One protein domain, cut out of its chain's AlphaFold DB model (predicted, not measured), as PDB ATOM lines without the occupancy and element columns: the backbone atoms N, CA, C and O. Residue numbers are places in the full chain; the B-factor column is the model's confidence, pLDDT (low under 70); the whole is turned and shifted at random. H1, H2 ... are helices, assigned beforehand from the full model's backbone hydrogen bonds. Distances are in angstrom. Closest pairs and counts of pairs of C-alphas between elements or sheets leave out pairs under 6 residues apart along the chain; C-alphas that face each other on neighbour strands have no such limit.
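This is residues 4 to 167 of the 168 residues of an uncharacterized protein of Microgenomates bacterium 39_6 (UniProt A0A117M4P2). The long helix H1 runs most of the model's length, and its residues 20 to 32 form a bundle, helices side by side, with H2 and H7, while H6 packs on H7. H3 leads from H2 toward the other end, where H4 and H5 gather and residues 68 to 74 stick out. The printed part has 164 residues with nine named helices, H1 to H9 in order, and no named strand: all helix. It is compact, with a radius of gyration of the C-alphas of 17.5 A and spans of 52 by 35 by 30 A.

Find C-alpha 4 at (259.575, 196.433, 275.544), where H1, residues 4 to 34, begins; it runs 45.9 A to C-alpha 34 at (247.152, 224.741, 309.470). Next come H2, 39 to 48, and H3, 50 to 65, 24.9 A long. Then read H4, 78 to 85; H5, 88 to 95; H6, 107 to 122, 21.7 A; H7, 127 to 144, 27.8 A; H8, 154 to 159; and H9, 164 to 167, ending at (238.922, 197.117, 286.462).

Start at the hub, H7. It touches H1 at C-alphas 133 and 24, 4.7 A, a shallow tilt of 25 degrees, opposite ways; H2 at 134 and 48, 4.3 A; and H6, its hairpin partner, at 128 and 116, 4.5 A. H1 and H2 form a hairpin, closest at C-alphas 28 and 41, 3.9 A. H3 touches H5 at C-alphas 62 and 91, 5.6 A, with its residues 58 to 63 alone, and is close to but not clearly touching H4, 6.3 A between C-alphas 59 and 85. H8 and H9 only just touch, only at the corner, with 3 pairs within 8 A. Every O i to N i+4 pair is within hydrogen-bond range in H2, H4, H6 and H8, against 23 of 27 in H1, 7 of 12 in H3, 3 of 4 in H5 and 10 of 14 in H7; H9 is too short for one.

The farthest C-alphas, Ser 36 and Gln 68, are 53.3 A apart. The printed part has no cut. The links H3 to H4 and H5 to H6 are long. Residues 4 to 10 have pLDDT under 70.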
ATOM      1  N   VAL A   4     259.588 194.978 275.257       36.06
ATOM      2  CA  VAL A   4     259.575 196.433 275.544       36.06
ATOM      3  C   VAL A   4     258.554 196.793 276.638       36.06
ATOM      4  O   VAL A   4     258.780 197.706 277.420       36.06
ATOM      5  N   GLY A   5     257.468 196.020 276.776       40.72
ATOM      6  CA  GLY A   5     256.420 196.284 277.772       40.72
ATOM      7  C   GLY A   5     256.791 195.963 279.227       40.72
ATOM      8  O   GLY A   5     256.178 196.511 280.133       40.72
ATOM      9  N   GLN A   6     257.792 195.108 279.475       43.47
ATOM     10  CA  GLN A   6     258.196 194.734 280.842       43.47
ATOM     11  C   GLN A   6     259.136 195.755 281.496       43.47
ATOM     12  O   GLN A   6     259.008 196.010 282.689       43.47
ATOM     13  N   ALA A   7     260.032 196.387 280.729       43.09
ATOM     14  CA  ALA A   7     260.910 197.439 281.251       43.09
ATOM     15  C   ALA A   7     260.137 198.736 281.569       43.09
ATOM     16  O   ALA A   7     260.495 199.461 282.492       43.09
ATOM     17  N   LEU A   8     259.037 198.985 280.848       51.28
ATOM     18  CA  LEU A   8     258.127 200.106 281.100       51.28
ATOM     19  C   LEU A   8     257.269 199.917 282.365       51.28
ATOM     20  O   LEU A   8     256.852 200.905 282.956       51.28
ATOM     21  N   GLY A   9     257.020 198.674 282.796       63.06
ATOM     22  CA  GLY A   9     256.149 198.384 283.942       63.06
ATOM     23  C   GLY A   9     256.754 198.782 285.289       63.06
ATOM     24  O   GLY A   9     256.089 199.442 286.080       63.06
ATOM     25  N   LEU A  10     258.028 198.436 285.517       68.88
ATOM     26  CA  LEU A  10     258.729 198.743 286.771       68.88
ATOM     27  C   LEU A  10     258.925 200.253 286.961       68.88
ATOM     28  O   LEU A  10     258.686 200.781 288.043       68.88
ATOM     29  N   GLY A  11     259.347 200.945 285.897       77.44
ATOM     30  CA  GLY A  11     259.543 202.393 285.929       77.44
ATOM     31  C   GLY A  11     258.237 203.152 286.146       77.44
ATOM     32  O   GLY A  11     258.227 204.116 286.901       77.44
ATOM     33  N   LYS A  12     257.133 202.695 285.536       83.00
ATOM     34  CA  LYS A  12     255.820 203.321 285.720       83.00
ATOM     35  C   LYS A  12     255.329 203.189 287.162       83.00
ATOM     36  O   LYS A  12     255.011 204.207 287.759       83.00
ATOM     37  N   LEU A  13     255.345 201.976 287.728       84.19
ATOM     38  CA  LEU A  13     254.883 201.759 289.102       84.19
ATOM     39  C   LEU A  13     255.688 202.606 290.093       84.19
ATOM     40  O   LEU A  13     255.106 203.316 290.894       84.19
ATOM     41  N   LEU A  14     257.020 202.615 289.988       86.25
ATOM     42  CA  LEU A  14     257.849 203.443 290.870       86.25
ATOM     43  C   LEU A  14     257.506 204.941 290.770       86.25
ATOM     44  O   LEU A  14     257.553 205.645 291.774       86.25
ATOM     45  N   VAL A  15     257.184 205.433 289.572       91.25
ATOM     46  CA  VAL A  15     256.757 206.824 289.377       91.25
ATOM     47  C   VAL A  15     255.407 207.083 290.042       91.25
ATOM     48  O   VAL A  15     255.287 208.089 290.738       91.25
ATOM     49  N   ASP A  16     254.432 206.188 289.877       91.88
ATOM     50  CA  ASP A  16     253.112 206.308 290.509       91.88
ATOM     51  C   ASP A  16     253.242 206.336 292.050       91.88
ATOM     52  O   ASP A  16     252.744 207.259 292.693       91.88
ATOM     53  N   GLU A  17     254.056 205.450 292.631       92.25
ATOM     54  CA  GLU A  17     254.360 205.420 294.073       92.25
ATOM     55  C   GLU A  17     255.031 206.712 294.576       92.25
ATOM     56  O   GLU A  17     254.707 207.234 295.647       92.25
ATOM     57  N   ILE A  18     255.969 207.277 293.800       94.62
ATOM     58  CA  ILE A  18     256.605 208.563 294.128       94.62
ATOM     59  C   ILE A  18     255.573 209.693 294.106       94.62
ATOM     60  O   ILE A  18     255.640 210.599 294.942       94.62
ATOM     61  N   ILE A  19     254.624 209.662 293.170       96.19
ATOM     62  CA  ILE A  19     253.548 210.652 293.076       96.19
ATOM     63  C   ILE A  19     252.606 210.525 294.279       96.19
ATOM     64  O   ILE A  19     252.333 211.540 294.923       96.19
ATOM     65  N   HIS A  20     252.198 209.310 294.653       96.75
ATOM     66  CA  HIS A  20     251.398 209.045 295.855       96.75
ATOM     67  C   HIS A  20     252.087 209.560 297.120       96.75
ATOM     68  O   HIS A  20     251.509 210.354 297.870       96.75
ATOM     69  N   PHE A  21     253.359 209.201 297.311       97.44
ATOM     70  CA  PHE A  21     254.170 209.695 298.422       97.44
ATOM     71  C   PHE A  21     254.246 211.226 298.434       97.44
ATOM     72  O   PHE A  21     254.069 211.851 299.481       97.44
ATOM     73  N   SER A  22     254.469 211.844 297.272       98.25
ATOM     74  CA  SER A  22     254.593 213.298 297.147       98.25
ATOM     75  C   SER A  22     253.285 214.017 297.477       98.25
ATOM     76  O   SER A  22     253.302 214.983 298.239       98.25
ATOM     77  N   PHE A  23     252.145 213.547 296.964       98.31
ATOM     78  CA  PHE A  23     250.836 214.113 297.297       98.31
ATOM     79  C   PHE A  23     250.517 213.969 298.781       98.31
ATOM     80  O   PHE A  23     250.126 214.949 299.419       98.31
ATOM     81  N   ALA A  24     250.743 212.784 299.349       98.38
ATOM     82  CA  ALA A  24     250.537 212.534 300.767       98.38
ATOM     83  C   ALA A  24     251.410 213.446 301.644       98.38
ATOM     84  O   ALA A  24     250.913 214.042 302.602       98.38
ATOM     85  N   LEU A  25     252.686 213.621 301.285       98.62
ATOM     86  CA  LEU A  25     253.611 214.497 301.998       98.62
ATOM     87  C   LEU A  25     253.202 215.972 301.901       98.62
ATOM     88  O   LEU A  25     253.164 216.654 302.922       98.62
ATOM     89  N   ILE A  26     252.872 216.469 300.703       98.69
ATOM     90  CA  ILE A  26     252.459 217.867 300.495       98.69
ATOM     91  C   ILE A  26     251.201 218.179 301.311       98.69
ATOM     92  O   ILE A  26     251.168 219.176 302.032       98.69
ATOM     93  N   ILE A  27     250.186 217.314 301.245       98.75
ATOM     94  CA  ILE A  27     248.948 217.477 302.015       98.75
ATOM     95  C   ILE A  27     249.250 217.436 303.513       98.75
ATOM     96  O   ILE A  27     248.809 218.317 304.247       98.75
ATOM     97  N   GLY A  28     250.056 216.474 303.963       98.69
ATOM     98  CA  GLY A  28     250.464 216.356 305.359       98.69
ATOM     99  C   GLY A  28     251.186 217.599 305.885       98.69
ATOM    100  O   GLY A  28     250.886 218.059 306.984       98.69
ATOM    101  N   LEU A  29     252.090 218.185 305.093       98.75
ATOM    102  CA  LEU A  29     252.798 219.423 305.436       98.75
ATOM    103  C   LEU A  29     251.839 220.615 305.547       98.75
ATOM    104  O   LEU A  29     251.924 221.371 306.514       98.75
ATOM    105  N   ILE A  30     250.904 220.765 304.601       98.75
ATOM    106  CA  ILE A  30     249.882 221.822 304.645       98.75
ATOM    107  C   ILE A  30     249.037 221.685 305.917       98.75
ATOM    108  O   ILE A  30     248.876 222.653 306.660       98.75
ATOM    109  N   LEU A  31     248.536 220.483 306.201       98.75
ATOM    110  CA  LEU A  31     247.713 220.226 307.382       98.75
ATOM    111  C   LEU A  31     248.494 220.448 308.679       98.75
ATOM    112  O   LEU A  31     247.970 221.060 309.608       98.75
ATOM    113  N   ALA A  32     249.756 220.021 308.738       98.69
ATOM    114  CA  ALA A  32     250.603 220.228 309.906       98.69
ATOM    115  C   ALA A  32     250.810 221.712 310.228       98.69
ATOM    116  O   ALA A  32     250.838 222.070 311.404       98.69
ATOM    117  N   VAL A  33     250.901 222.575 309.211       98.69
ATOM    118  CA  VAL A  33     250.954 224.032 309.395       98.69
ATOM    119  C   VAL A  33     249.599 224.579 309.854       98.69
ATOM    120  O   VAL A  33     249.544 225.292 310.852       98.69
ATOM    121  N   VAL A  34     248.504 224.221 309.174       98.69
ATOM    122  CA  VAL A  34     247.152 224.741 309.470       98.69
ATOM    123  C   VAL A  34     246.690 224.379 310.884       98.69
ATOM    124  O   VAL A  34     246.128 225.219 311.582       98.69
ATOM    125  N   PHE A  35     246.950 223.149 311.324       98.44
ATOM    126  CA  PHE A  35     246.516 222.632 312.626       98.44
ATOM    127  C   PHE A  35     247.638 222.596 313.672       98.44
ATOM    128  O   PHE A  35     247.425 222.108 314.780       98.44
ATOM    129  N   SER A  36     248.830 223.113 313.342       98.25
ATOM    130  CA  SER A  36     250.005 223.144 314.229       98.25
ATOM    131  C   SER A  36     250.374 221.774 314.824       98.25
ATOM    132  O   SER A  36     250.756 221.677 315.989       98.25
ATOM    133  N   SER A  37     250.256 220.699 314.035       98.31
ATOM    134  CA  SER A  37     250.535 219.333 314.495       98.31
ATOM    135  C   SER A  37     251.337 218.514 313.476       98.31
ATOM    136  O   SER A  37     250.806 218.153 312.423       98.31
ATOM    137  N   PRO A  38     252.596 218.134 313.781       98.44
ATOM    138  CA  PRO A  38     253.429 217.358 312.860       98.44
ATOM    139  C   PRO A  38     252.920 215.924 312.650       98.44
ATOM    140  O   PRO A  38     253.250 215.295 311.647       98.44
ATOM    141  N   TRP A  39     252.082 215.405 313.556       98.50
ATOM    142  CA  TRP A  39     251.495 214.068 313.433       98.50
ATOM    143  C   TRP A  39     250.614 213.921 312.190       98.50
ATOM    144  O   TRP A  39     250.510 212.821 311.650       98.50
ATOM    145  N   LEU A  40     250.039 215.016 311.687       98.62
ATOM    146  CA  LEU A  40     249.225 214.998 310.471       98.62
ATOM    147  C   LEU A  40     250.040 214.611 309.228       98.62
ATOM    148  O   LEU A  40     249.478 214.018 308.316       98.62
ATOM    149  N   ILE A  41     251.361 214.828 309.223       98.69
ATOM    150  CA  ILE A  41     252.248 214.329 308.159       98.69
ATOM    151  C   ILE A  41     252.240 212.801 308.146       98.69
ATOM    152  O   ILE A  41     252.047 212.187 307.100       98.69
ATOM    153  N   VAL A  42     252.418 212.186 309.320       98.38
ATOM    154  CA  VAL A  42     252.447 210.726 309.460       98.38
ATOM    155  C   VAL A  42     251.114 210.140 309.016       98.38
ATOM    156  O   VAL A  42     251.096 209.255 308.170       98.38
ATOM    157  N   PHE A  43     249.996 210.667 309.519       98.38
ATOM    158  CA  PHE A  43     248.673 210.175 309.140       98.38
ATOM    159  C   PHE A  43     248.360 210.399 307.657       98.38
ATOM    160  O   PHE A  43     247.822 209.496 307.026       98.38
ATOM    161  N   SER A  44     248.761 211.520 307.052       98.62
ATOM    162  CA  SER A  44     248.627 211.704 305.601       98.62
ATOM    163  C   SER A  44     249.438 210.683 304.800       98.62
ATOM    164  O   SER A  44     248.924 210.172 303.811       98.62
ATOM    165  N   LEU A  45     250.651 210.321 305.233       98.31
ATOM    166  CA  LEU A  45     251.433 209.246 304.606       98.31
ATOM    167  C   LEU A  45     250.767 207.872 304.778       98.31
ATOM    168  O   LEU A  45     250.715 207.097 303.826       98.31
ATOM    169  N   LEU A  46     250.206 207.575 305.956       96.75
ATOM    170  CA  LEU A  46     249.438 206.342 306.168       96.75
ATOM    171  C   LEU A  46     248.226 206.271 305.223       96.75
ATOM    172  O   LEU A  46     247.957 205.220 304.652       96.75
ATOM    173  N   MET A  47     247.521 207.391 305.044       97.06
ATOM    174  CA  MET A  47     246.286 207.465 304.260       97.06
ATOM    175  C   MET A  47     246.503 207.561 302.747       97.06
ATOM    176  O   MET A  47     245.651 207.103 301.998       97.06
ATOM    177  N   GLY A  48     247.580 208.197 302.284       95.50
ATOM    178  CA  GLY A  48     247.808 208.460 300.858       95.50
ATOM    179  C   GLY A  48     248.917 207.634 300.207       95.50
ATOM    180  O   GLY A  48     249.009 207.642 298.988       95.50
ATOM    181  N   PHE A  49     249.763 206.955 300.987       93.50
ATOM    182  CA  PHE A  49     250.860 206.135 300.458       93.50
ATOM    183  C   PHE A  49     250.771 204.679 300.924       93.50
ATOM    184  O   PHE A  49     250.852 203.766 300.117       93.50
ATOM    185  N   LEU A  50     250.532 204.418 302.214       92.31
ATOM    186  CA  LEU A  50     250.469 203.027 302.694       92.31
ATOM    187  C   LEU A  50     249.186 202.276 302.320       92.31
ATOM    188  O   LEU A  50     249.079 201.086 302.612       92.31
ATOM    189  N   VAL A  51     248.230 202.932 301.668       93.12
ATOM    190  CA  VAL A  51     247.050 202.267 301.103       93.12
ATOM    191  C   VAL A  51     247.448 201.246 300.036       93.12
ATOM    192  O   VAL A  51     246.877 200.154 300.033       93.12
ATOM    193  N   ASP A  52     248.500 201.528 299.260       91.69
ATOM    194  CA  ASP A  52     249.078 200.619 298.257       91.69
ATOM    195  C   ASP A  52     249.567 199.289 298.853       91.69
ATOM    196  O   ASP A  52     249.753 198.295 298.149       91.69
ATOM    197  N   ALA A  53     249.730 199.205 300.179       90.56
ATOM    198  CA  ALA A  53     250.073 197.953 300.840       90.56
ATOM    199  C   ALA A  53     248.995 196.865 300.665       90.56
ATOM    200  O   ALA A  53     249.302 195.683 300.842       90.56
ATOM    201  N   ASP A  54     247.755 197.205 300.301       90.38
ATOM    202  CA  ASP A  54     246.725 196.204 300.012       90.38
ATOM    203  C   ASP A  54     247.026 195.374 298.747       90.38
ATOM    204  O   ASP A  54     246.629 194.209 298.688       90.38
ATOM    205  N   HIS A  55     247.861 195.868 297.824       91.00
ATOM    206  CA  HIS A  55     248.387 195.097 296.692       91.00
ATOM    207  C   HIS A  55     249.225 193.884 297.125       91.00
ATOM    208  O   HIS A  55     249.391 192.926 296.360       91.00
ATOM    209  N   LEU A  56     249.722 193.859 298.369       90.75
ATOM    210  CA  LEU A  56     250.353 192.661 298.927       90.75
ATOM    211  C   LEU A  56     249.383 191.473 298.940       90.75
ATOM    212  O   LEU A  56     249.825 190.333 298.799       90.75
ATOM    213  N   ILE A  57     248.072 191.709 299.052       90.50
ATOM    214  CA  ILE A  57     247.047 190.660 299.000       90.50
ATOM    215  C   ILE A  57     247.064 189.979 297.629       90.50
ATOM    216  O   ILE A  57     247.189 188.753 297.560       90.50
ATOM    217  N   ASP A  58     247.009 190.753 296.543       88.56
ATOM    218  CA  ASP A  58     247.085 190.235 295.170       88.56
ATOM    219  C   ASP A  58     248.367 189.441 294.934       88.56
ATOM    220  O   ASP A  58     248.346 188.322 294.399       88.56
ATOM    221  N   TYR A  59     249.484 190.005 295.387       89.94
ATOM    222  CA  TYR A  59     250.788 189.378 295.306       89.94
ATOM    223  C   TYR A  59     250.818 188.022 296.026       89.94
ATOM    224  O   TYR A  59     251.190 187.010 295.422       89.94
ATOM    225  N   PHE A  60     250.388 187.968 297.290       89.94
ATOM    226  CA  PHE A  60     250.394 186.738 298.081       89.94
ATOM    227  C   PHE A  60     249.427 185.691 297.532       89.94
ATOM    228  O   PHE A  60     249.785 184.512 297.487       89.94
ATOM    229  N   ILE A  61     248.243 186.090 297.060       88.81
ATOM    230  CA  ILE A  61     247.287 185.170 296.433       88.81
ATOM    231  C   ILE A  61     247.899 184.561 295.171       88.81
ATOM    232  O   ILE A  61     247.881 183.339 295.013       88.81
ATOM    233  N   CYS A  62     248.502 185.371 294.296       85.81
ATOM    234  CA  CYS A  62     249.192 184.872 293.104       85.81
ATOM    235  C   CYS A  62     250.350 183.950 293.450       85.81
ATOM    236  O   CYS A  62     250.482 182.880 292.850       85.81
ATOM    237  N   PHE A  63     251.183 184.347 294.405       86.06
ATOM    238  CA  PHE A  63     252.328 183.559 294.829       86.06
ATOM    239  C   PHE A  63     251.896 182.206 295.409       86.06
ATOM    240  O   PHE A  63     252.451 181.168 295.048       86.06
ATOM    241  N   TYR A  64     250.868 182.198 296.259       86.19
ATOM    242  CA  TYR A  64     250.353 180.988 296.891       86.19
ATOM    243  C   TYR A  64     249.675 180.047 295.886       86.19
ATOM    244  O   TYR A  64     249.962 178.850 295.877       86.19
ATOM    245  N   GLN A  65     248.823 180.574 295.002       85.62
ATOM    246  CA  GLN A  65     248.119 179.775 293.992       85.62
ATOM    247  C   GLN A  65     249.075 179.196 292.941       85.62
ATOM    248  O   GLN A  65     248.923 178.050 292.526       85.62
ATOM    249  N   ASN A  66     250.107 179.951 292.557       78.69
ATOM    250  CA  ASN A  66     251.076 179.541 291.539       78.69
ATOM    251  C   ASN A  66     252.362 178.946 292.131       78.69
ATOM    252  O   ASN A  66     253.373 178.843 291.436       78.69
ATOM    253  N   ARG A  67     252.336 178.509 293.396       75.50
ATOM    254  CA  ARG A  67     253.502 177.997 294.135       75.50
ATOM    255  C   ARG A  67     254.239 176.861 293.422       75.50
ATOM    256  O   ARG A  67     255.452 176.736 293.567       75.50
ATOM    257  N   GLN A  68     253.525 176.052 292.638       72.69
ATOM    258  CA  GLN A  68     254.109 174.956 291.856       72.69
ATOM    259  C   GLN A  68     254.957 175.441 290.667       72.69
ATOM    260  O   GLN A  68     255.837 174.717 290.213       72.69
ATOM    261  N   SER A  69     254.724 176.663 290.181       76.06
ATOM    262  CA  SER A  69     255.473 177.274 289.076       76.06
ATOM    263  C   SER A  69     256.769 177.954 289.532       76.06
ATOM    264  O   SER A  69     257.542 178.402 288.685       76.06
ATOM    265  N   ILE A  70     256.995 178.089 290.841       81.69
ATOM    266  CA  ILE A  70     258.135 178.818 291.402       81.69
ATOM    267  C   ILE A  70     259.194 177.811 291.843       81.69
ATOM    268  O   ILE A  70     258.901 176.866 292.580       81.69
ATOM    269  N   ASN A  71     260.444 178.023 291.424       83.81
ATOM    270  CA  ASN A  71     261.553 177.189 291.874       83.81
ATOM    271  C   ASN A  71     261.669 177.263 293.402       83.81
ATOM    272  O   ASN A  71     261.665 178.347 293.978       83.81
ATOM    273  N   LYS A  72     261.861 176.119 294.073       85.69
ATOM    274  CA  LYS A  72     262.000 176.065 295.545       85.69
ATOM    275  C   LYS A  72     263.097 176.991 296.092       85.69
ATOM    276  O   LYS A  72     262.989 177.458 297.217       85.69
ATOM    277  N   LYS A  73     264.139 177.259 295.293       87.00
ATOM    278  CA  LYS A  73     265.237 178.177 295.636       87.00
ATOM    279  C   LYS A  73     264.784 179.637 295.761       87.00
ATOM    280  O   LYS A  73     265.383 180.385 296.521       87.00
ATOM    281  N   ASP A  74     263.724 180.020 295.056       88.69
ATOM    282  CA  ASP A  74     263.222 181.394 295.023       88.69
ATOM    283  C   ASP A  74     262.204 181.685 296.138       88.69
ATOM    284  O   ASP A  74     261.858 182.839 296.353       88.69
ATOM    285  N   TRP A  75     261.761 180.673 296.896       85.81
ATOM    286  CA  TRP A  75     260.744 180.824 297.952       85.81
ATOM    287  C   TRP A  75     261.159 181.699 299.135       85.81
ATOM    288  O   TRP A  75     260.298 182.197 299.851       85.81
ATOM    289  N   PHE A  76     262.461 181.807 299.380       88.56
ATOM    290  CA  PHE A  76     263.026 182.612 300.462       88.56
ATOM    291  C   PHE A  76     263.977 183.680 299.915       88.56
ATOM    292  O   PHE A  76     264.810 184.199 300.652       88.56
ATOM    293  N   ASN A  77     263.901 183.983 298.615       90.75
ATOM    294  CA  ASN A  77     264.769 184.961 297.973       90.75
ATOM    295  C   ASN A  77     264.091 186.344 297.990       90.75
ATOM    296  O   ASN A  77     263.240 186.611 297.138       90.75
ATOM    297  N   PRO A  78     264.453 187.257 298.912       88.75
ATOM    298  CA  PRO A  78     263.772 188.545 299.041       88.75
ATOM    299  C   PRO A  78     263.898 189.402 297.778       88.75
ATOM    300  O   PRO A  78     262.960 190.108 297.421       88.75
ATOM    301  N   ILE A  79     265.017 189.297 297.052       89.38
ATOM    302  CA  ILE A  79     265.242 190.039 295.805       89.38
ATOM    303  C   ILE A  79     264.263 189.567 294.724       89.38
ATOM    304  O   ILE A  79     263.702 190.386 293.997       89.38
ATOM    305  N   PHE A  80     264.029 188.253 294.638       89.12
ATOM    306  CA  PHE A  80     263.012 187.694 293.750       89.12
ATOM    307  C   PHE A  80     261.626 188.239 294.106       89.12
ATOM    308  O   PHE A  80     260.925 188.734 293.227       89.12
ATOM    309  N   HIS A  81     261.258 188.215 295.390       88.06
ATOM    310  CA  HIS A  81     259.945 188.673 295.836       88.06
ATOM    311  C   HIS A  81     259.706 190.157 295.564       88.06
ATOM    312  O   HIS A  81     258.667 190.503 295.011       88.06
ATOM    313  N   ILE A  82     260.685 191.012 295.871       86.44
ATOM    314  CA  ILE A  82     260.629 192.451 295.588       86.44
ATOM    315  C   ILE A  82     260.454 192.679 294.085       86.44
ATOM    316  O   ILE A  82     259.547 193.392 293.669       86.44
ATOM    317  N   ARG A  83     261.266 192.026 293.245       85.50
ATOM    318  CA  ARG A  83     261.174 192.197 291.789       85.50
ATOM    319  C   ARG A  83     259.817 191.762 291.229       85.50
ATOM    320  O   ARG A  83     259.298 192.423 290.336       85.50
ATOM    321  N   GLU A  84     259.259 190.655 291.717       84.81
ATOM    322  CA  GLU A  84     257.937 190.186 291.284       84.81
ATOM    323  C   GLU A  84     256.801 191.070 291.821       84.81
ATOM    324  O   GLU A  84     255.819 191.278 291.112       84.81
ATOM    325  N   PHE A  85     256.934 191.625 293.030       86.38
ATOM    326  CA  PHE A  85     255.964 192.563 293.601       86.38
ATOM    327  C   PHE A  85     255.873 193.857 292.784       86.38
ATOM    328  O   PHE A  85     254.781 194.308 292.454       86.38
ATOM    329  N   PHE A  86     257.008 194.395 292.336       83.94
ATOM    330  CA  PHE A  86     257.018 195.558 291.447       83.94
ATOM    331  C   PHE A  86     256.737 195.216 289.966       83.94
ATOM    332  O   PHE A  86     256.965 196.029 289.068       83.94
ATOM    333  N   ASN A  87     256.222 194.015 289.682       83.75
ATOM    334  CA  ASN A  87     255.746 193.601 288.364       83.75
ATOM    335  C   ASN A  87     254.247 193.230 288.417       83.75
ATOM    336  O   ASN A  87     253.895 192.054 288.262       83.75
ATOM    337  N   PRO A  88     253.344 194.217 288.591       78.06
ATOM    338  CA  PRO A  88     251.905 193.991 288.758       78.06
ATOM    339  C   PRO A  88     251.272 193.250 287.587       78.06
ATOM    340  O   PRO A  88     250.424 192.377 287.770       78.06
ATOM    341  N   PHE A  89     251.764 193.494 286.371       78.75
ATOM    342  CA  PHE A  89     251.332 192.746 285.194       78.75
ATOM    343  C   PHE A  89     251.551 191.234 285.346       78.75
ATOM    344  O   PHE A  89     250.765 190.440 284.830       78.75
ATOM    345  N   GLY A  90     252.607 190.829 286.053       75.75
ATOM    346  CA  GLY A  90     252.947 189.438 286.310       75.75
ATOM    347  C   GLY A  90     251.897 188.713 287.146       75.75
ATOM    348  O   GLY A  90     251.476 187.627 286.746       75.75
ATOM    349  N   TYR A  91     251.461 189.289 288.269       79.31
ATOM    350  CA  TYR A  91     250.532 188.618 289.184       79.31
ATOM    351  C   TYR A  91     249.054 188.903 288.890       79.31
ATOM    352  O   TYR A  91     248.245 187.973 288.927       79.31
ATOM    353  N   VAL A  92     248.698 190.121 288.466       84.50
ATOM    354  CA  VAL A  92     247.314 190.472 288.102       84.50
ATOM    355  C   VAL A  92     246.855 189.688 286.874       84.50
ATOM    356  O   VAL A  92     245.778 189.093 286.872       84.50
ATOM    357  N   LYS A  93     247.680 189.604 285.821       79.69
ATOM    358  CA  LYS A  93     247.294 188.899 284.585       79.69
ATOM    359  C   LYS A  93     247.190 187.387 284.773       79.69
ATOM    360  O   LYS A  93     246.365 186.754 284.115       79.69
ATOM    361  N   LYS A  94     248.035 186.805 285.632       82.62
ATOM    362  CA  LYS A  94     248.005 185.365 285.927       82.62
ATOM    363  C   LYS A  94     246.728 184.983 286.665       82.62
ATOM    364  O   LYS A  94     246.087 184.012 286.279       82.62
ATOM    365  N   ASN A  95     246.338 185.777 287.659       84.06
ATOM    366  CA  ASN A  95     245.162 185.483 288.470       84.06
ATOM    367  C   ASN A  95     243.854 186.023 287.886       84.06
ATOM    368  O   ASN A  95     242.792 185.535 288.256       84.06
ATOM    369  N   LYS A  96     243.915 187.007 286.979       88.81
ATOM    370  CA  LYS A  96     242.753 187.763 286.477       88.81
ATOM    371  C   LYS A  96     241.930 188.407 287.602       88.81
ATOM    372  O   LYS A  96     240.717 188.573 287.460       88.81
ATOM    373  N   LEU A  97     242.594 188.768 288.697       89.88
ATOM    374  CA  LEU A  97     242.009 189.377 289.889       89.88
ATOM    375  C   LEU A  97     242.787 190.646 290.259       89.88
ATOM    376  O   LEU A  97     243.994 190.702 290.025       89.88
ATOM    377  N   VAL A  98     242.073 191.631 290.807       91.25
ATOM    378  CA  VAL A  98     242.609 192.890 291.355       91.25
ATOM    379  C   VAL A  98     241.923 193.163 292.697       91.25
ATOM    380  O   VAL A  98     240.842 193.755 292.750       91.25
ATOM    381  N   ILE A  99     242.510 192.668 293.781       92.25
ATOM    382  CA  ILE A  99     241.980 192.662 295.146       92.25
ATOM    383  C   ILE A  99     242.686 193.751 295.947       92.25
ATOM    384  O   ILE A  99     243.592 193.499 296.735       92.25
ATOM    385  N   VAL A 100     242.189 194.971 295.768       92.81
ATOM    386  CA  VAL A 100     242.669 196.156 296.488       92.81
ATOM    387  C   VAL A 100     241.542 196.805 297.284       92.81
ATOM    388  O   VAL A 100     240.954 197.796 296.844       92.81
ATOM    389  N   PRO A 101     241.101 196.186 298.396       93.06
ATOM    390  CA  PRO A 101     239.903 196.604 299.121       93.06
ATOM    391  C   PRO A 101     239.996 198.028 299.675       93.06
ATOM    392  O   PRO A 101     238.953 198.639 299.892       93.06
ATOM    393  N   PHE A 102     241.205 198.558 299.871       95.75
ATOM    394  CA  PHE A 102     241.422 199.918 300.338       95.75
ATOM    395  C   PHE A 102     241.492 200.941 299.215       95.75
ATOM    396  O   PHE A 102     241.613 202.113 299.523       95.75
ATOM    397  N   HIS A 103     241.303 200.569 297.951       95.56
ATOM    398  CA  HIS A 103     241.169 201.531 296.855       95.56
ATOM    399  C   HIS A 103     239.694 201.760 296.482       95.56
ATOM    400  O   HIS A 103     239.226 201.381 295.403       95.56
ATOM    401  N   GLY A 104     238.908 202.255 297.437       96.56
ATOM    402  CA  GLY A 104     237.459 202.408 297.322       96.56
ATOM    403  C   GLY A 104     237.022 203.845 297.567       96.56
ATOM    404  O   GLY A 104     237.192 204.343 298.677       96.56
ATOM    405  N   TRP A 105     236.372 204.495 296.602       97.94
ATOM    406  CA  TRP A 105     235.798 205.836 296.809       97.94
ATOM    407  C   TRP A 105     234.806 205.883 297.981       97.94
ATOM    408  O   TRP A 105     234.723 206.883 298.693       97.94
ATOM    409  N   GLU A 106     234.097 204.784 298.240       98.00
ATOM    410  CA  GLU A 106     233.183 204.641 299.375       98.00
ATOM    411  C   GLU A 106     233.899 204.698 300.733       98.00
ATOM    412  O   GLU A 106     233.278 205.031 301.744       98.00
ATOM    413  N   LEU A 107     235.204 204.412 300.773       97.38
ATOM    414  CA  LEU A 107     236.003 204.482 301.993       97.38
ATOM    415  C   LEU A 107     236.406 205.912 302.349       97.38
ATOM    416  O   LEU A 107     236.726 206.159 303.505       97.38
ATOM    417  N   VAL A 108     236.347 206.870 301.417       98.19
ATOM    418  CA  VAL A 108     236.667 208.282 301.698       98.19
ATOM    419  C   VAL A 108     235.800 208.843 302.836       98.19
ATOM    420  O   VAL A 108     236.367 209.262 303.849       98.19
ATOM    421  N   PRO A 109     234.450 208.839 302.748       98.19
ATOM    422  CA  PRO A 109     233.617 209.335 303.843       98.19
ATOM    423  C   PRO A 109     233.744 208.479 305.110       98.19
ATOM    424  O   PRO A 109     233.658 209.013 306.216       98.19
ATOM    425  N   LEU A 110     233.985 207.170 304.976       98.12
ATOM    426  CA  LEU A 110     234.175 206.280 306.121       98.12
ATOM    427  C   LEU A 110     235.453 206.624 306.898       98.12
ATOM    428  O   LEU A 110     235.401 206.805 308.114       98.12
ATOM    429  N   PHE A 111     236.587 206.755 306.210       98.00
ATOM    430  CA  PHE A 111     237.855 207.144 306.815       98.00
ATOM    431  C   PHE A 111     237.782 208.541 307.407       98.00
ATOM    432  O   PHE A 111     238.242 208.724 308.527       98.00
ATOM    433  N   TRP A 112     237.138 209.496 306.734       98.69
ATOM    434  CA  TRP A 112     236.925 210.825 307.302       98.69
ATOM    435  C   TRP A 112     236.180 210.764 308.648       98.69
ATOM    436  O   TRP A 112     236.628 211.361 309.625       98.69
ATOM    437  N   LEU A 113     235.095 209.984 308.743       98.69
ATOM    438  CA  LEU A 113     234.339 209.810 309.992       98.69
ATOM    439  C   LEU A 113     235.157 209.112 311.089       98.69
ATOM    440  O   LEU A 113     235.135 209.553 312.239       98.69
ATOM    441  N   ILE A 114     235.884 208.044 310.746       98.44
ATOM    442  CA  ILE A 114     236.735 207.303 311.690       98.44
ATOM    443  C   ILE A 114     237.857 208.198 312.218       98.44
ATOM    444  O   ILE A 114     238.095 208.239 313.423       98.44
ATOM    445  N   LEU A 115     238.531 208.928 311.329       98.50
ATOM    446  CA  LEU A 115     239.637 209.818 311.668       98.50
ATOM    447  C   LEU A 115     239.166 211.024 312.476       98.50
ATOM    448  O   LEU A 115     239.857 211.418 313.408       98.50
ATOM    449  N   ARG A 116     237.970 211.556 312.195       98.56
ATOM    450  CA  ARG A 116     237.343 212.589 313.025       98.56
ATOM    451  C   ARG A 116     237.105 212.087 314.443       98.56
ATOM    452  O   ARG A 116     237.555 212.701 315.403       98.56
ATOM    453  N   TRP A 117     236.439 210.937 314.566       98.56
ATOM    454  CA  TRP A 117     236.173 210.316 315.861       98.56
ATOM    455  C   TRP A 117     237.470 210.026 316.626       98.56
ATOM    456  O   TRP A 117     237.555 210.297 317.821       98.56
ATOM    457  N   LEU A 118     238.492 209.507 315.945       98.50
ATOM    458  CA  LEU A 118     239.794 209.237 316.544       98.50
ATOM    459  C   LEU A 118     240.492 210.532 316.979       98.50
ATOM    460  O   LEU A 118     241.018 210.580 318.088       98.50
ATOM    461  N   GLY A 119     240.455 211.575 316.146       98.44
ATOM    462  CA  GLY A 119     241.025 212.893 316.423       98.44
ATOM    463  C   GLY A 119     240.434 213.507 317.686       98.44
ATOM    464  O   GLY A 119     241.185 213.903 318.577       98.44
ATOM    465  N   ASP A 120     239.106 213.456 317.827       98.38
ATOM    466  CA  ASP A 120     238.393 213.893 319.033       98.38
ATOM    467  C   ASP A 120     238.822 213.094 320.279       98.38
ATOM    468  O   ASP A 120     238.922 213.645 321.376       98.38
ATOM    469  N   LYS A 121     239.098 211.789 320.135       98.50
ATOM    470  CA  LYS A 121     239.508 210.918 321.251       98.50
ATOM    471  C   LYS A 121     240.939 211.146 321.718       98.50
ATOM    472  O   LYS A 121     241.192 211.010 322.913       98.50
ATOM    473  N   ILE A 122     241.856 211.457 320.807       98.19
ATOM    474  CA  ILE A 122     243.282 211.636 321.126       98.19
ATOM    475  C   ILE A 122     243.700 213.111 321.214       98.19
ATOM    476  O   ILE A 122     244.867 213.393 321.468       98.19
ATOM    477  N   GLY A 123     242.768 214.048 321.006       98.06
ATOM    478  CA  GLY A 123     243.039 215.487 321.027       98.06
ATOM    479  C   GLY A 123     243.865 215.973 319.832       98.06
ATOM    480  O   GLY A 123     244.614 216.939 319.961       98.06
ATOM    481  N   LEU A 124     243.763 215.300 318.681       98.31
ATOM    482  CA  LEU A 124     244.493 215.642 317.460       98.31
ATOM    483  C   LEU A 124     243.555 216.317 316.453       98.31
ATOM    484  O   LEU A 124     242.956 215.661 315.601       98.31
ATOM    485  N   SER A 125     243.439 217.640 316.562       98.44
ATOM    486  CA  SER A 125     242.620 218.454 315.660       98.44
ATOM    487  C   SER A 125     243.057 218.306 314.202       98.44
ATOM    488  O   SER A 125     244.244 218.388 313.884       98.44
ATOM    489  N   GLY A 126     242.079 218.135 313.316       98.38
ATOM    490  CA  GLY A 126     242.278 218.082 311.873       98.38
ATOM    491  C   GLY A 126     242.716 216.723 311.322       98.38
ATOM    492  O   GLY A 126     243.033 216.626 310.135       98.38
ATOM    493  N   LEU A 127     242.717 215.670 312.149       98.75
ATOM    494  CA  LEU A 127     243.050 214.308 311.731       98.75
ATOM    495  C   LEU A 127     242.160 213.813 310.581       98.75
ATOM    496  O   LEU A 127     242.642 213.139 309.669       98.75
ATOM    497  N   GLU A 128     240.885 214.192 310.572       98.62
ATOM    498  CA  GLU A 128     239.931 213.868 309.515       98.62
ATOM    499  C   GLU A 128     240.371 214.369 308.139       98.62
ATOM    500  O   GLU A 128     240.141 213.694 307.139       98.62
ATOM    501  N   TRP A 129     241.083 215.497 308.073       98.69
ATOM    502  CA  TRP A 129     241.545 216.074 306.809       98.69
ATOM    503  C   TRP A 129     242.696 215.299 306.181       98.69
ATOM    504  O   TRP A 129     242.972 215.478 304.995       98.69
ATOM    505  N   THR A 130     243.326 214.376 306.910       98.62
ATOM    506  CA  THR A 130     244.327 213.478 306.318       98.62
ATOM    507  C   THR A 130     243.704 212.535 305.281       98.62
ATOM    508  O   THR A 130     244.412 212.061 304.394       98.62
ATOM    509  N   SER A 131     242.371 212.372 305.273       98.50
ATOM    510  CA  SER A 131     241.638 211.701 304.193       98.50
ATOM    511  C   SER A 131     241.775 212.405 302.835       98.50
ATOM    512  O   SER A 131     241.527 211.782 301.807       98.50
ATOM    513  N   LEU A 132     242.189 213.678 302.784       98.69
ATOM    514  CA  LEU A 132     242.510 214.348 301.519       98.69
ATOM    515  C   LEU A 132     243.710 213.701 300.818       98.69
ATOM    516  O   LEU A 132     243.730 213.652 299.592       98.69
ATOM    517  N   ALA A 133     244.678 213.163 301.572       98.56
ATOM    518  CA  ALA A 133     245.794 212.413 300.994       98.56
ATOM    519  C   ALA A 133     245.295 211.143 300.293       98.56
ATOM    520  O   ALA A 133     245.715 210.845 299.179       98.56
ATOM    521  N   TYR A 134     244.322 210.467 300.903       98.44
ATOM    522  CA  TYR A 134     243.647 209.320 300.309       98.44
ATOM    523  C   TYR A 134     242.837 209.691 299.054       98.44
ATOM    524  O   TYR A 134     242.898 208.997 298.046       98.44
ATOM    525  N   VAL A 135     242.134 210.831 299.066       98.56
ATOM    526  CA  VAL A 135     241.440 211.355 297.875       98.56
ATOM    527  C   VAL A 135     242.422 211.653 296.743       98.56
ATOM    528  O   VAL A 135     242.136 211.314 295.597       98.56
ATOM    529  N   ALA A 136     243.564 212.279 297.036       98.44
ATOM    530  CA  ALA A 136     244.577 212.596 296.030       98.44
ATOM    531  C   ALA A 136     245.174 211.328 295.408       98.44
ATOM    532  O   ALA A 136     245.283 211.248 294.186       98.44
ATOM    533  N   HIS A 137     245.471 210.333 296.244       97.88
ATOM    534  CA  HIS A 137     245.889 209.001 295.825       97.88
ATOM    535  C   HIS A 137     244.849 208.360 294.886       97.88
ATOM    536  O   HIS A 137     245.146 208.146 293.714       97.88
ATOM    537  N   LEU A 138     243.588 208.198 295.320       97.38
ATOM    538  CA  LEU A 138     242.528 207.606 294.485       97.38
ATOM    539  C   LEU A 138     242.277 208.388 293.193       97.38
ATOM    540  O   LEU A 138     241.940 207.803 292.167       97.38
ATOM    541  N   SER A 139     242.405 209.716 293.236       97.44
ATOM    542  CA  SER A 139     242.228 210.564 292.058       97.44
ATOM    543  C   SER A 139     243.306 210.297 291.016       97.44
ATOM    544  O   SER A 139     242.979 210.184 289.838       97.44
ATOM    545  N   TRP A 140     244.572 210.193 291.433       97.19
ATOM    546  CA  TRP A 140     245.669 209.852 290.529       97.19
ATOM    547  C   TRP A 140     245.417 208.495 289.884       97.19
ATOM    548  O   TRP A 140     245.319 208.384 288.663       97.19
ATOM    549  N   ASP A 141     245.170 207.498 290.717       94.31
ATOM    550  CA  ASP A 141     244.917 206.125 290.316       94.31
ATOM    551  C   ASP A 141     243.737 206.000 289.336       94.31
ATOM    552  O   ASP A 141     243.834 205.384 288.268       94.31
ATOM    553  N   GLN A 142     242.633 206.687 289.623       94.50
ATOM    554  CA  GLN A 142     241.461 206.756 288.752       94.50
ATOM    555  C   GLN A 142     241.761 207.393 287.384       94.50
ATOM    556  O   GLN A 142     241.074 207.074 286.412       94.50
ATOM    557  N   LEU A 143     242.754 208.279 287.293       94.50
ATOM    558  CA  LEU A 143     243.150 208.948 286.052       94.50
ATOM    559  C   LEU A 143     244.142 208.125 285.219       94.50
ATOM    560  O   LEU A 143     244.029 208.118 283.994       94.50
ATOM    561  N   VAL A 144     245.118 207.459 285.847       92.31
ATOM    562  CA  VAL A 144     246.221 206.780 285.130       92.31
ATOM    563  C   VAL A 144     246.116 205.255 285.055       92.31
ATOM    564  O   VAL A 144     246.765 204.647 284.190       92.31
ATOM    565  N   CYS A 145     245.337 204.633 285.943       87.69
ATOM    566  CA  CYS A 145     245.297 203.179 286.118       87.69
ATOM    567  C   CYS A 145     243.918 202.571 285.841       87.69
ATOM    568  O   CYS A 145     243.847 201.448 285.335       87.69
ATOM    569  N   ALA A 146     242.831 203.284 286.135       87.50
ATOM    570  CA  ALA A 146     241.486 202.774 285.889       87.50
ATOM    571  C   ALA A 146     241.166 202.663 284.393       87.50
ATOM    572  O   ALA A 146     241.408 203.585 283.615       87.50
ATOM    573  N   GLY A 147     240.533 201.559 283.999       87.88
ATOM    574  CA  GLY A 147     239.935 201.438 282.671       87.88
ATOM    575  C   GLY A 147     238.549 202.086 282.562       87.88
ATOM    576  O   GLY A 147     238.141 202.510 281.481       87.88
ATOM    577  N   ASN A 148     237.845 202.253 283.688       91.31
ATOM    578  CA  ASN A 148     236.544 202.910 283.736       91.31
ATOM    579  C   ASN A 148     236.324 203.685 285.057       91.31
ATOM    580  O   ASN A 148     237.034 203.513 286.046       91.31
ATOM    581  N   TRP A 149     235.307 204.551 285.105       93.38
ATOM    582  CA  TRP A 149     235.041 205.391 286.287       93.38
ATOM    583  C   TRP A 149     234.576 204.608 287.528       93.38
ATOM    584  O   TRP A 149     234.589 205.142 288.632       93.38
ATOM    585  N   ARG A 150     234.137 203.354 287.359       95.31
ATOM    586  CA  ARG A 150     233.691 202.458 288.437       95.31
ATOM    587  C   ARG A 150     234.803 201.553 288.964       95.31
ATOM    588  O   ARG A 150     234.569 200.873 289.963       95.31
ATOM    589  N   SER A 151     235.984 201.535 288.336       93.19
ATOM    590  CA  SER A 151     237.077 200.616 288.683       93.19
ATOM    591  C   SER A 151     237.458 200.697 290.163       93.19
ATOM    592  O   SER A 151     237.711 199.667 290.782       93.19
ATOM    593  N   TYR A 152     237.400 201.890 290.762       95.19
ATOM    594  CA  TYR A 152     237.720 202.122 292.174       95.19
ATOM    595  C   TYR A 152     236.498 202.238 293.096       95.19
ATOM    596  O   TYR A 152     236.594 202.762 294.200       95.19
ATOM    597  N   PHE A 153     235.332 201.735 292.683       96.88
ATOM    598  CA  PHE A 153     234.198 201.557 293.592       96.88
ATOM    599  C   PHE A 153     234.257 200.156 294.203       96.88
ATOM    600  O   PHE A 153     234.196 199.140 293.501       96.88
ATOM    601  N   LEU A 154     234.385 200.082 295.526       95.88
ATOM    602  CA  LEU A 154     234.475 198.832 296.272       95.88
ATOM    603  C   LEU A 154     233.230 197.966 296.058       95.88
ATOM    604  O   LEU A 154     233.355 196.765 295.818       95.88
ATOM    605  N   ILE A 155     232.034 198.561 296.072       96.69
ATOM    606  CA  ILE A 155     230.783 197.820 295.853       96.69
ATOM    607  C   ILE A 155     230.769 197.224 294.442       96.69
ATOM    608  O   ILE A 155     230.429 196.054 294.265       96.69
ATOM    609  N   HIS A 156     231.191 197.999 293.438       96.38
ATOM    610  CA  HIS A 156     231.281 197.516 292.062       96.38
ATOM    611  C   HIS A 156     232.224 196.312 291.954       96.38
ATOM    612  O   HIS A 156     231.861 195.294 291.358       96.38
ATOM    613  N   ARG A 157     233.402 196.383 292.577       94.81
ATOM    614  CA  ARG A 157     234.369 195.282 292.563       94.81
ATOM    615  C   ARG A 157     233.891 194.060 293.338       94.81
ATOM    616  O   ARG A 157     234.070 192.952 292.844       94.81
ATOM    617  N   LEU A 158     233.212 194.232 294.472       95.44
ATOM    618  CA  LEU A 158     232.604 193.124 295.219       95.44
ATOM    619  C   LEU A 158     231.562 192.379 294.377       95.44
ATOM    620  O   LEU A 158     231.616 191.152 294.273       95.44
ATOM    621  N   LEU A 159     230.663 193.111 293.713       96.69
ATOM    622  CA  LEU A 159     229.649 192.526 292.827       96.69
ATOM    623  C   LEU A 159     230.276 191.785 291.638       96.69
ATOM    624  O   LEU A 159     229.754 190.759 291.205       96.69
ATOM    625  N   ASN A 160     231.428 192.257 291.156       96.25
ATOM    626  CA  ASN A 160     232.188 191.633 290.073       96.25
ATOM    627  C   ASN A 160     233.324 190.718 290.560       96.25
ATOM    628  O   ASN A 160     234.214 190.371 289.775       96.25
ATOM    629  N   ARG A 161     233.302 190.321 291.843       95.00
ATOM    630  CA  ARG A 161     234.252 189.388 292.476       95.00
ATOM    631  C   ARG A 161     235.724 189.749 292.233       95.00
ATOM    632  O   ARG A 161     236.544 188.859 292.028       95.00
ATOM    633  N   PHE A 162     236.039 191.045 292.214       93.38
ATOM    634  CA  PHE A 162     237.374 191.592 291.946       93.38
ATOM    635  C   PHE A 162     237.997 191.126 290.619       93.38
ATOM    636  O   PHE A 162     239.219 191.072 290.485       93.38
ATOM    637  N   SER A 163     237.177 190.769 289.626       93.00
ATOM    638  CA  SER A 163     237.676 190.365 288.310       93.00
ATOM    639  C   SER A 163     238.438 191.499 287.618       93.00
ATOM    640  O   SER A 163     238.040 192.662 287.671       93.00
ATOM    641  N   TYR A 164     239.515 191.148 286.912       90.44
ATOM    642  CA  TYR A 164     240.313 192.102 286.133       90.44
ATOM    643  C   TYR A 164     239.482 192.856 285.080       90.44
ATOM    644  O   TYR A 164     239.746 194.021 284.805       90.44
ATOM    645  N   GLU A 165     238.445 192.219 284.527       89.25
ATOM    646  CA  GLU A 165     237.543 192.853 283.556       89.25
ATOM    647  C   GLU A 165     236.707 193.985 284.166       89.25
ATOM    648  O   GLU A 165     236.388 194.932 283.465       89.25
ATOM    649  N   ALA A 166     236.393 193.941 285.465       87.62
ATOM    650  CA  ALA A 166     235.699 195.043 286.138       87.62
ATOM    651  C   ALA A 166     236.605 196.263 286.385       87.62
ATOM    652  O   ALA A 166     236.120 197.357 286.670       87.62
ATOM    653  N   TYR A 167     237.923 196.067 286.296       83.31
ATOM    654  CA  TYR A 167     238.922 197.117 286.462       83.31
ATOM    655  C   TYR A 167     239.270 197.821 285.143       83.31
ATOM    656  O   TYR A 167     239.692 198.980 285.160       83.31
TER     657      TYR A 167